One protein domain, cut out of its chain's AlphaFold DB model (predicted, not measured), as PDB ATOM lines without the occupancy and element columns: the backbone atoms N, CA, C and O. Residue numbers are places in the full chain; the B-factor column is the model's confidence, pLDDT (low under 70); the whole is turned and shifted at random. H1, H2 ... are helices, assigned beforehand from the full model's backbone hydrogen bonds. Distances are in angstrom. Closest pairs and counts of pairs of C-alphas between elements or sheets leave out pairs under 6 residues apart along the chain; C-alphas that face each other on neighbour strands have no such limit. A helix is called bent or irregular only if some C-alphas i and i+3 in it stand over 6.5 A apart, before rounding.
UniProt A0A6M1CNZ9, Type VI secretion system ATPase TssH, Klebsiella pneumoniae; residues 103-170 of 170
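What this domain is: This is residues 103 to 170 of the 170 residues of the protein "Type VI secretion system ATPase TssH" of Klebsiella pneumoniae (UniProt A0A6M1CNZ9). A hairpin of two long helices, H3 and H4, lies side by side at one end of the model, and a smaller pair, H1 with the short H2, lies at the other, the two parts joined by a thin neck at residues 123 to 125. The turn of the hairpin, residues 139 to 144, sticks out, and beyond H4 an unnamed tail, residues 160 to 170, loops outward and folds back. The printed part has 68 residues, with four named helices in the order H1, H2, H3, H4 and no named strand; its class is all helix. The whole is loose, with a radius of gyration of the C-alphas of 15.3 A, and flat, spanning 40 by 34 by 17 A.

How they stand to each other: Start with H3, residues 126 to 140, and H4, residues 145 to 159, which form a helical hairpin. They touch, with 11 pairs of C-alphas within 8 A; look for the closest at Pro 134 and Ile 148, 6.1 A apart. Their lines stand at a shallow tilt of 14 degrees and run opposite ways, though the line of H3 is a rough one. H3 is irregular: its C-alphas 131 and 134 are 7.3 A apart. Now go to H1, residues 104 to 115, and H2, residues 119 to 122, which touch; their closest C-alphas are those of Ala 108 and Leu 119, 6.1 A apart. H2 is apart from H3 and from H4, and H1 is apart from both as well. In H1 and H4 every O i to N i+4 pair is within hydrogen-bond range, in H3 8 of 11 are, and H2 is too short for such a pair.

Where its parts are: Find C-alpha 126 at (142.676, 59.617, 284.514); from there H3 runs 20.2 A to C-alpha 140. H4 begins at C-alpha 145 and runs 21.2 A to C-alpha 159 at (137.374, 61.284, 292.453). Go back to C-alpha 104 at (138.676, 54.105, 271.023), where H1 begins; it runs 16.0 A to C-alpha 115. H2, from Leu 119 to Leu 122, measures 5.0 A.

The domain as a whole: The two C-alphas farthest apart are those of Gly 103 and Gly 143, 43.3 A. The printed part has no cut and ends at Gly 170, the chain's last residue. The links H1 to H2, H2 to H3 and H3 to H4 are tight. Look in the B-factor column for a mean pLDDT of 82.7 over the printed part; it falls under 70 at residues 121 to 123, 162 to 166 and 168 to 170.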
ATOM      1  N   GLY A 103     136.426  52.137 267.055       87.06
ATOM      2  CA  GLY A 103     137.301  51.894 268.194       87.06
ATOM      3  C   GLY A 103     137.691  53.173 268.934       87.06
ATOM      4  O   GLY A 103     137.620  54.283 268.405       87.06
ATOM      5  N   LYS A 104     138.217  53.004 270.153       85.81
ATOM      6  CA  LYS A 104     138.676  54.105 271.023       85.81
ATOM      7  C   LYS A 104     139.618  55.081 270.309       85.81
ATOM      8  O   LYS A 104     139.497  56.283 270.495       85.81
ATOM      9  N   LYS A 105     140.533  54.569 269.477       84.88
ATOM     10  CA  LYS A 105     141.508  55.382 268.735       84.88
ATOM     11  C   LYS A 105     140.841  56.332 267.731       84.88
ATOM     12  O   LYS A 105     141.230  57.487 267.674       84.88
ATOM     13  N   GLN A 106     139.840  55.857 266.987       86.38
ATOM     14  CA  GLN A 106     139.128  56.661 265.983       86.38
ATOM     15  C   GLN A 106     138.287  57.751 266.651       86.38
ATOM     16  O   GLN A 106     138.320  58.901 266.235       86.38
ATOM     17  N   ILE A 107     137.599  57.412 267.749       87.38
ATOM     18  CA  ILE A 107     136.874  58.400 268.565       87.38
ATOM     19  C   ILE A 107     137.844  59.466 269.080       87.38
ATOM     20  O   ILE A 107     137.576  60.663 269.007       87.38
ATOM     21  N   ALA A 108     138.992  59.024 269.588       86.50
ATOM     22  CA  ALA A 108     139.982  59.908 270.164       86.50
ATOM     23  C   ALA A 108     140.632  60.845 269.141       86.50
ATOM     24  O   ALA A 108     140.933  61.983 269.478       86.50
ATOM     25  N   GLU A 109     140.820  60.387 267.907       86.94
ATOM     26  CA  GLU A 109     141.314  61.198 266.794       86.94
ATOM     27  C   GLU A 109     140.346  62.334 266.451       86.94
ATOM     28  O   GLU A 109     140.763  63.488 266.401       86.94
ATOM     29  N   VAL A 110     139.046  62.037 266.348       89.31
ATOM     30  CA  VAL A 110     138.010  63.055 266.098       89.31
ATOM     31  C   VAL A 110     137.944  64.073 267.239       89.31
ATOM     32  O   VAL A 110     137.898  65.281 267.006       89.31
ATOM     33  N   ILE A 111     137.987  63.609 268.494       87.12
ATOM     34  CA  ILE A 111     138.001  64.507 269.659       87.12
ATOM     35  C   ILE A 111     139.264  65.372 269.652       87.12
ATOM     36  O   ILE A 111     139.183  66.570 269.918       87.12
ATOM     37  N   ALA A 112     140.427  64.793 269.352       88.06
ATOM     38  CA  ALA A 112     141.686  65.523 269.285       88.06
ATOM     39  C   ALA A 112     141.667  66.589 268.184       88.06
ATOM     40  O   ALA A 112     142.126  67.703 268.422       88.06
ATOM     41  N   GLU A 113     141.097  66.288 267.018       89.56
ATOM     42  CA  GLU A 113     140.938  67.248 265.923       89.56
ATOM     43  C   GLU A 113     140.048  68.431 266.330       89.56
ATOM     44  O   GLU A 113     140.391  69.582 266.071       89.56
ATOM     45  N   TRP A 114     138.941  68.173 267.030       89.31
ATOM     46  CA  TRP A 114     138.010  69.232 267.441       89.31
ATOM     47  C   TRP A 114     138.480  70.035 268.656       89.31
ATOM     48  O   TRP A 114     138.145  71.211 268.784       89.31
ATOM     49  N   THR A 115     139.229  69.412 269.565       88.94
ATOM     50  CA  THR A 115     139.636  70.033 270.840       88.94
ATOM     51  C   THR A 115     141.087  70.505 270.858       88.94
ATOM     52  O   THR A 115     141.465  71.282 271.732       88.94
ATOM     53  N   GLY A 116     141.924  70.018 269.941       85.25
ATOM     54  CA  GLY A 116     143.375  70.210 269.957       85.25
ATOM     55  C   GLY A 116     144.110  69.423 271.052       85.25
ATOM     56  O   GLY A 116     145.327  69.563 271.188       85.25
ATOM     57  N   VAL A 117     143.417  68.602 271.852       84.00
ATOM     58  CA  VAL A 117     144.044  67.788 272.905       84.00
ATOM     59  C   VAL A 117     144.658  66.533 272.275       84.00
ATOM     60  O   VAL A 117     143.942  65.756 271.652       84.00
ATOM     61  N   PRO A 118     145.968  66.278 272.435       79.88
ATOM     62  CA  PRO A 118     146.633  65.172 271.752       79.88
ATOM     63  C   PRO A 118     146.132  63.800 272.224       79.88
ATOM     64  O   PRO A 118     145.856  63.606 273.408       79.88
ATOM     65  N   LEU A 119     146.133  62.818 271.314       76.06
ATOM     66  CA  LEU A 119     145.705  61.432 271.562       76.06
ATOM     67  C   LEU A 119     146.349  60.822 272.816       76.06
ATOM     68  O   LEU A 119     145.659  60.192 273.610       76.06
ATOM     69  N   ASN A 120     147.644  61.083 273.031       73.19
ATOM     70  CA  ASN A 120     148.384  60.598 274.201       73.19
ATOM     71  C   ASN A 120     147.787  61.082 275.531       73.19
ATOM     72  O   ASN A 120     147.900  60.381 276.528       73.19
ATOM     73  N   ARG A 121     147.154  62.264 275.558       68.69
ATOM     74  CA  ARG A 121     146.460  62.783 276.745       68.69
ATOM     75  C   ARG A 121     145.043  62.234 276.880       68.69
ATOM     76  O   ARG A 121     144.563  62.110 277.997       68.69
ATOM     77  N   LEU A 122     144.387  61.876 275.774       67.44
ATOM     78  CA  LEU A 122     143.044  61.287 275.807       67.44
ATOM     79  C   LEU A 122     143.060  59.797 276.182       67.44
ATOM     80  O   LEU A 122     142.108  59.294 276.769       67.44
ATOM     81  N   SER A 123     144.140  59.088 275.847       67.31
ATOM     82  CA  SER A 123     144.315  57.670 276.177       67.31
ATOM     83  C   SER A 123     144.850  57.419 277.587       67.31
ATOM     84  O   SER A 123     144.919  56.263 278.001       67.31
ATOM     85  N   GLN A 124     145.287  58.459 278.301       70.81
ATOM     86  CA  GLN A 124     145.785  58.319 279.665       70.81
ATOM     87  C   GLN A 124     144.643  57.952 280.611       70.81
ATOM     88  O   GLN A 124     143.587  58.586 280.613       70.81
ATOM     89  N   ASP A 125     144.873  56.938 281.444       76.94
ATOM     90  CA  ASP A 125     143.954  56.643 282.533       76.94
ATOM     91  C   ASP A 125     143.962  57.828 283.496       76.94
ATOM     92  O   ASP A 125     144.979  58.162 284.108       76.94
ATOM     93  N   ALA A 126     142.810  58.472 283.640       75.31
ATOM     94  CA  ALA A 126     142.676  59.617 284.514       75.31
ATOM     95  C   ALA A 126     143.008  59.270 285.984       75.31
ATOM     96  O   ALA A 126     143.333  60.175 286.749       75.31
ATOM     97  N   LEU A 127     142.954  57.995 286.398       81.31
ATOM     98  CA  LEU A 127     143.413  57.565 287.724       81.31
ATOM     99  C   LEU A 127     144.942  57.590 287.816       81.31
ATOM    100  O   LEU A 127     145.484  58.115 288.791       81.31
ATOM    101  N   ALA A 128     145.628  57.087 286.788       83.31
ATOM    102  CA  ALA A 128     147.084  57.156 286.698       83.31
ATOM    103  C   ALA A 128     147.565  58.614 286.702       83.31
ATOM    104  O   ALA A 128     148.434  58.966 287.493       83.31
ATOM    105  N   VAL A 129     146.907  59.494 285.932       84.12
ATOM    106  CA  VAL A 129     147.215  60.937 285.905       84.12
ATOM    107  C   VAL A 129     147.106  61.564 287.293       84.12
ATOM    108  O   VAL A 129     147.995  62.306 287.694       84.12
ATOM    109  N   VAL A 130     146.041  61.268 288.046       86.50
ATOM    110  CA  VAL A 130     145.859  61.805 289.407       86.50
ATOM    111  C   VAL A 130     146.929  61.281 290.365       86.50
ATOM    112  O   VAL A 130     147.407  62.040 291.202       86.50
ATOM    113  N   THR A 131     147.314  60.012 290.223       87.25
ATOM    114  CA  THR A 131     148.303  59.358 291.095       87.25
ATOM    115  C   THR A 131     149.719  59.890 290.857       87.25
ATOM    116  O   THR A 131     150.481  60.061 291.806       87.25
ATOM    117  N   GLU A 132     150.071  60.186 289.603       89.31
ATOM    118  CA  GLU A 132     151.386  60.719 289.218       89.31
ATOM    119  C   GLU A 132     151.481  62.252 289.323       89.31
ATOM    120  O   GLU A 132     152.580  62.808 289.327       89.31
ATOM    121  N   LEU A 133     150.346  62.953 289.444       90.62
ATOM    122  CA  LEU A 133     150.271  64.416 289.487       90.62
ATOM    123  C   LEU A 133     151.249  65.083 290.479       90.62
ATOM    124  O   LEU A 133     151.852  66.084 290.088       90.62
ATOM    125  N   PRO A 134     151.456  64.586 291.719       91.38
ATOM    126  CA  PRO A 134     152.403  65.199 292.652       91.38
ATOM    127  C   PRO A 134     153.830  65.257 292.104       91.38
ATOM    128  O   PRO A 134     154.466  66.304 292.191       91.38
ATOM    129  N   ALA A 135     154.295  64.180 291.465       90.69
ATOM    130  CA  ALA A 135     155.642  64.109 290.905       90.69
ATOM    131  C   ALA A 135     155.832  65.130 289.768       90.69
ATOM    132  O   ALA A 135     156.840  65.836 289.730       90.69
ATOM    133  N   TYR A 136     154.831  65.281 288.892       90.75
ATOM    134  CA  TYR A 136     154.850  66.305 287.839       90.75
ATOM    135  C   TYR A 136     154.847  67.737 288.408       90.75
ATOM    136  O   TYR A 136     155.487  68.642 287.861       90.75
ATOM    137  N   LEU A 137     154.130  67.971 289.512       91.88
ATOM    138  CA  LEU A 137     154.081  69.283 290.158       91.88
ATOM    139  C   LEU A 137     155.387  69.618 290.891       91.88
ATOM    140  O   LEU A 137     155.828  70.757 290.812       91.88
ATOM    141  N   GLU A 138     156.045  68.658 291.538       91.81
ATOM    142  CA  GLU A 138     157.338  68.860 292.217       91.81
ATOM    143  C   GLU A 138     158.490  69.162 291.239       91.81
ATOM    144  O   GLU A 138     159.448  69.880 291.564       91.81
ATOM    145  N   GLU A 139     158.407  68.660 290.002       91.75
ATOM    146  CA  GLU A 139     159.371  68.998 288.952       91.75
ATOM    147  C   GLU A 139     159.315  70.496 288.608       91.75
ATOM    148  O   GLU A 139     160.363  71.143 288.503       91.75
ATOM    149  N   SER A 140     158.105  71.055 288.524       92.12
ATOM    150  CA  SER A 140     157.847  72.432 288.085       92.12
ATOM    151  C   SER A 140     157.746  73.460 289.221       92.12
ATOM    152  O   SER A 140     158.092  74.625 289.023       92.12
ATOM    153  N   ILE A 141     157.325  73.051 290.420       92.25
ATOM    154  CA  ILE A 141     157.077  73.914 291.579       92.25
ATOM    155  C   ILE A 141     158.031  73.519 292.707       92.25
ATOM    156  O   ILE A 141     157.989  72.404 293.218       92.25
ATOM    157  N   LYS A 142     158.890  74.450 293.130       92.00
ATOM    158  CA  LYS A 142     159.880  74.214 294.193       92.00
ATOM    159  C   LYS A 142     159.402  74.759 295.540       92.00
ATOM    160  O   LYS A 142     158.940  75.896 295.617       92.00
ATOM    161  N   GLY A 143     159.563  73.966 296.603       90.69
ATOM    162  CA  GLY A 143     159.328  74.385 297.991       90.69
ATOM    163  C   GLY A 143     157.859  74.425 298.428       90.69
ATOM    164  O   GLY A 143     157.540  75.125 299.385       90.69
ATOM    165  N   GLN A 144     156.966  73.716 297.730       93.38
ATOM    166  CA  GLN A 144     155.521  73.679 298.016       93.38
ATOM    167  C   GLN A 144     155.003  72.261 298.303       93.38
ATOM    168  O   GLN A 144     153.817  71.981 298.134       93.38
ATOM    169  N   ASP A 145     155.875  71.372 298.772       91.38
ATOM    170  CA  ASP A 145     155.605  69.936 298.939       91.38
ATOM    171  C   ASP A 145     154.342  69.677 299.787       91.38
ATOM    172  O   ASP A 145     153.486  68.865 299.440       91.38
ATOM    173  N   LEU A 146     154.155  70.450 300.866       92.88
ATOM    174  CA  LEU A 146     152.988  70.332 301.747       92.88
ATOM    175  C   LEU A 146     151.675  70.753 301.062       92.88
ATOM    176  O   LEU A 146     150.634  70.126 301.273       92.88
ATOM    177  N   ALA A 147     151.710  71.789 300.221       92.94
ATOM    178  CA  ALA A 147     150.540  72.240 299.470       92.94
ATOM    179  C   ALA A 147     150.155  71.228 298.378       92.94
ATOM    180  O   ALA A 147     148.975  70.903 298.229       92.94
ATOM    181  N   ILE A 148     151.150  70.677 297.673       93.44
ATOM    182  CA  ILE A 148     150.964  69.638 296.650       93.44
ATOM    183  C   ILE A 148     150.357  68.374 297.280       93.44
ATOM    184  O   ILE A 148     149.364  67.848 296.772       93.44
ATOM    185  N   ALA A 149     150.867  67.934 298.437       91.19
ATOM    186  CA  ALA A 149     150.333  66.781 299.165       91.19
ATOM    187  C   ALA A 149     148.867  66.979 299.596       91.19
ATOM    188  O   ALA A 149     148.039  66.069 299.470       91.19
ATOM    189  N   HIS A 150     148.518  68.176 300.078       92.19
ATOM    190  CA  HIS A 150     147.138  68.507 300.427       92.19
ATOM    191  C   HIS A 150     146.221  68.493 299.201       92.19
ATOM    192  O   HIS A 150     145.143  67.897 299.270       92.19
ATOM    193  N   LEU A 151     146.640  69.093 298.084       89.12
ATOM    194  CA  LEU A 151     145.861  69.116 296.845       89.12
ATOM    195  C   LEU A 151     145.618  67.700 296.308       89.12
ATOM    196  O   LEU A 151     144.481  67.348 295.990       89.12
ATOM    197  N   HIS A 152     146.653  66.859 296.293       91.94
ATOM    198  CA  HIS A 152     146.557  65.467 295.856       91.94
ATOM    199  C   HIS A 152     145.523  64.676 296.670       91.94
ATOM    200  O   HIS A 152     144.646  64.023 296.103       91.94
ATOM    201  N   LYS A 153     145.546  64.807 298.005       89.25
ATOM    202  CA  LYS A 153     144.553  64.174 298.887       89.25
ATOM    203  C   LYS A 153     143.125  64.640 298.589       89.25
ATOM    204  O   LYS A 153     142.201  63.822 298.582       89.25
ATOM    205  N   HIS A 154     142.929  65.935 298.338       87.38
ATOM    206  CA  HIS A 154     141.613  66.478 297.987       87.38
ATOM    207  C   HIS A 154     141.118  65.939 296.641       87.38
ATOM    208  O   HIS A 154     139.957  65.540 296.546       87.38
ATOM    209  N   LEU A 155     141.998  65.862 295.639       86.00
ATOM    210  CA  LEU A 155     141.681  65.355 294.306       86.00
ATOM    211  C   LEU A 155     141.305  63.864 294.329       86.00
ATOM    212  O   LEU A 155     140.292  63.480 293.743       86.00
ATOM    213  N   LEU A 156     142.049  63.040 295.078       86.31
ATOM    214  CA  LEU A 156     141.717  61.627 295.299       86.31
ATOM    215  C   LEU A 156     140.352  61.462 295.976       86.31
ATOM    216  O   LEU A 156     139.535  60.654 295.542       86.31
ATOM    217  N   THR A 157     140.079  62.267 297.006       85.31
ATOM    218  CA  THR A 157     138.798  62.229 297.731       85.31
ATOM    219  C   THR A 157     137.629  62.648 296.835       85.31
ATOM    220  O   THR A 157     136.551  62.066 296.921       85.31
ATOM    221  N   ALA A 158     137.831  63.648 295.971       81.81
ATOM    222  CA  ALA A 158     136.823  64.101 295.018       81.81
ATOM    223  C   ALA A 158     136.514  63.041 293.954       81.81
ATOM    224  O   ALA A 158     135.355  62.845 293.613       81.81
ATOM    225  N   ARG A 159     137.537  62.337 293.461       78.75
ATOM    226  CA  ARG A 159     137.374  61.284 292.453       78.75
ATOM    227  C   ARG A 159     136.749  60.008 293.015       78.75
ATOM    228  O   ARG A 159     135.992  59.354 292.311       78.75
ATOM    229  N   ALA A 160     137.052  59.657 294.264       79.38
ATOM    230  CA  ALA A 160     136.475  58.492 294.935       79.38
ATOM    231  C   ALA A 160     134.990  58.675 295.314       79.38
ATOM    232  O   ALA A 160     134.428  57.805 295.970       79.38
ATOM    233  N   ASP A 161     134.390  59.821 294.966       70.06
ATOM    234  CA  ASP A 161     133.042  60.249 295.356       70.06
ATOM    235  C   ASP A 161     132.760  60.099 296.865       70.06
ATOM    236  O   ASP A 161     131.628  60.032 297.325       70.06
ATOM    237  N   LEU A 162     133.820  60.115 297.686       66.38
ATOM    238  CA  LEU A 162     133.746  60.075 299.152       66.38
ATOM    239  C   LEU A 162     133.317  61.433 299.737       66.38
ATOM    240  O   LEU A 162     133.417  61.673 300.944       66.38
ATOM    241  N   ARG A 163     132.888  62.365 298.881       63.75
ATOM    242  CA  ARG A 163     132.377  63.678 299.262       63.75
ATOM    243  C   ARG A 163     130.867  63.597 299.469       63.75
ATOM    244  O   ARG A 163     130.163  62.737 298.965       63.75
ATOM    245  N   ARG A 164     130.351  64.551 300.238       63.31
ATOM    246  CA  ARG A 164     128.909  64.721 300.418       63.31
ATOM    247  C   ARG A 164     128.284  65.118 299.067       63.31
ATOM    248  O   ARG A 164     128.810  66.057 298.459       63.31
ATOM    249  N   PRO A 165     127.188  64.477 298.619       63.56
ATOM    250  CA  PRO A 165     126.535  64.835 297.362       63.56
ATOM    251  C   PRO A 165     126.167  66.327 297.359       63.56
ATOM    252  O   PRO A 165     125.637  66.842 298.346       63.56
ATOM    253  N   GLY A 166     126.507  67.037 296.275       67.25
ATOM    254  CA  GLY A 166     126.195  68.462 296.081       67.25
ATOM    255  C   GLY A 166     127.293  69.481 296.434       67.25
ATOM    256  O   GLY A 166     127.021  70.680 296.414       67.25
ATOM    257  N   ARG A 167     128.531  69.069 296.751       70.88
ATOM    258  CA  ARG A 167     129.655  70.010 296.955       70.88
ATOM    259  C   ARG A 167     130.447  70.227 295.647       70.88
ATOM    260  O   ARG A 167     130.830  69.234 295.034       70.88
ATOM    261  N   PRO A 168     130.745  71.480 295.236       66.88
ATOM    262  CA  PRO A 168     131.515  71.743 294.019       66.88
ATOM    263  C   PRO A 168     132.956  71.224 294.119       66.88
ATOM    264  O   PRO A 168     133.521  71.115 295.214       66.88
ATOM    265  N   LEU A 169     133.554  70.930 292.959       59.66
ATOM    266  CA  LEU A 169     134.970  70.592 292.834       59.66
ATOM    267  C   LEU A 169     135.807  71.865 293.031       59.66
ATOM    268  O   LEU A 169     136.162  72.544 292.075       59.66
ATOM    269  N   GLY A 170     136.036  72.207 294.299       50.91
ATOM    270  CA  GLY A 170     137.100  73.103 294.747       50.91
ATOM    271  C   GLY A 170     138.303  72.300 295.206       50.91
ATOM    272  O   GLY A 170     138.079  71.284 295.927       50.91
TER     273      GLY A 170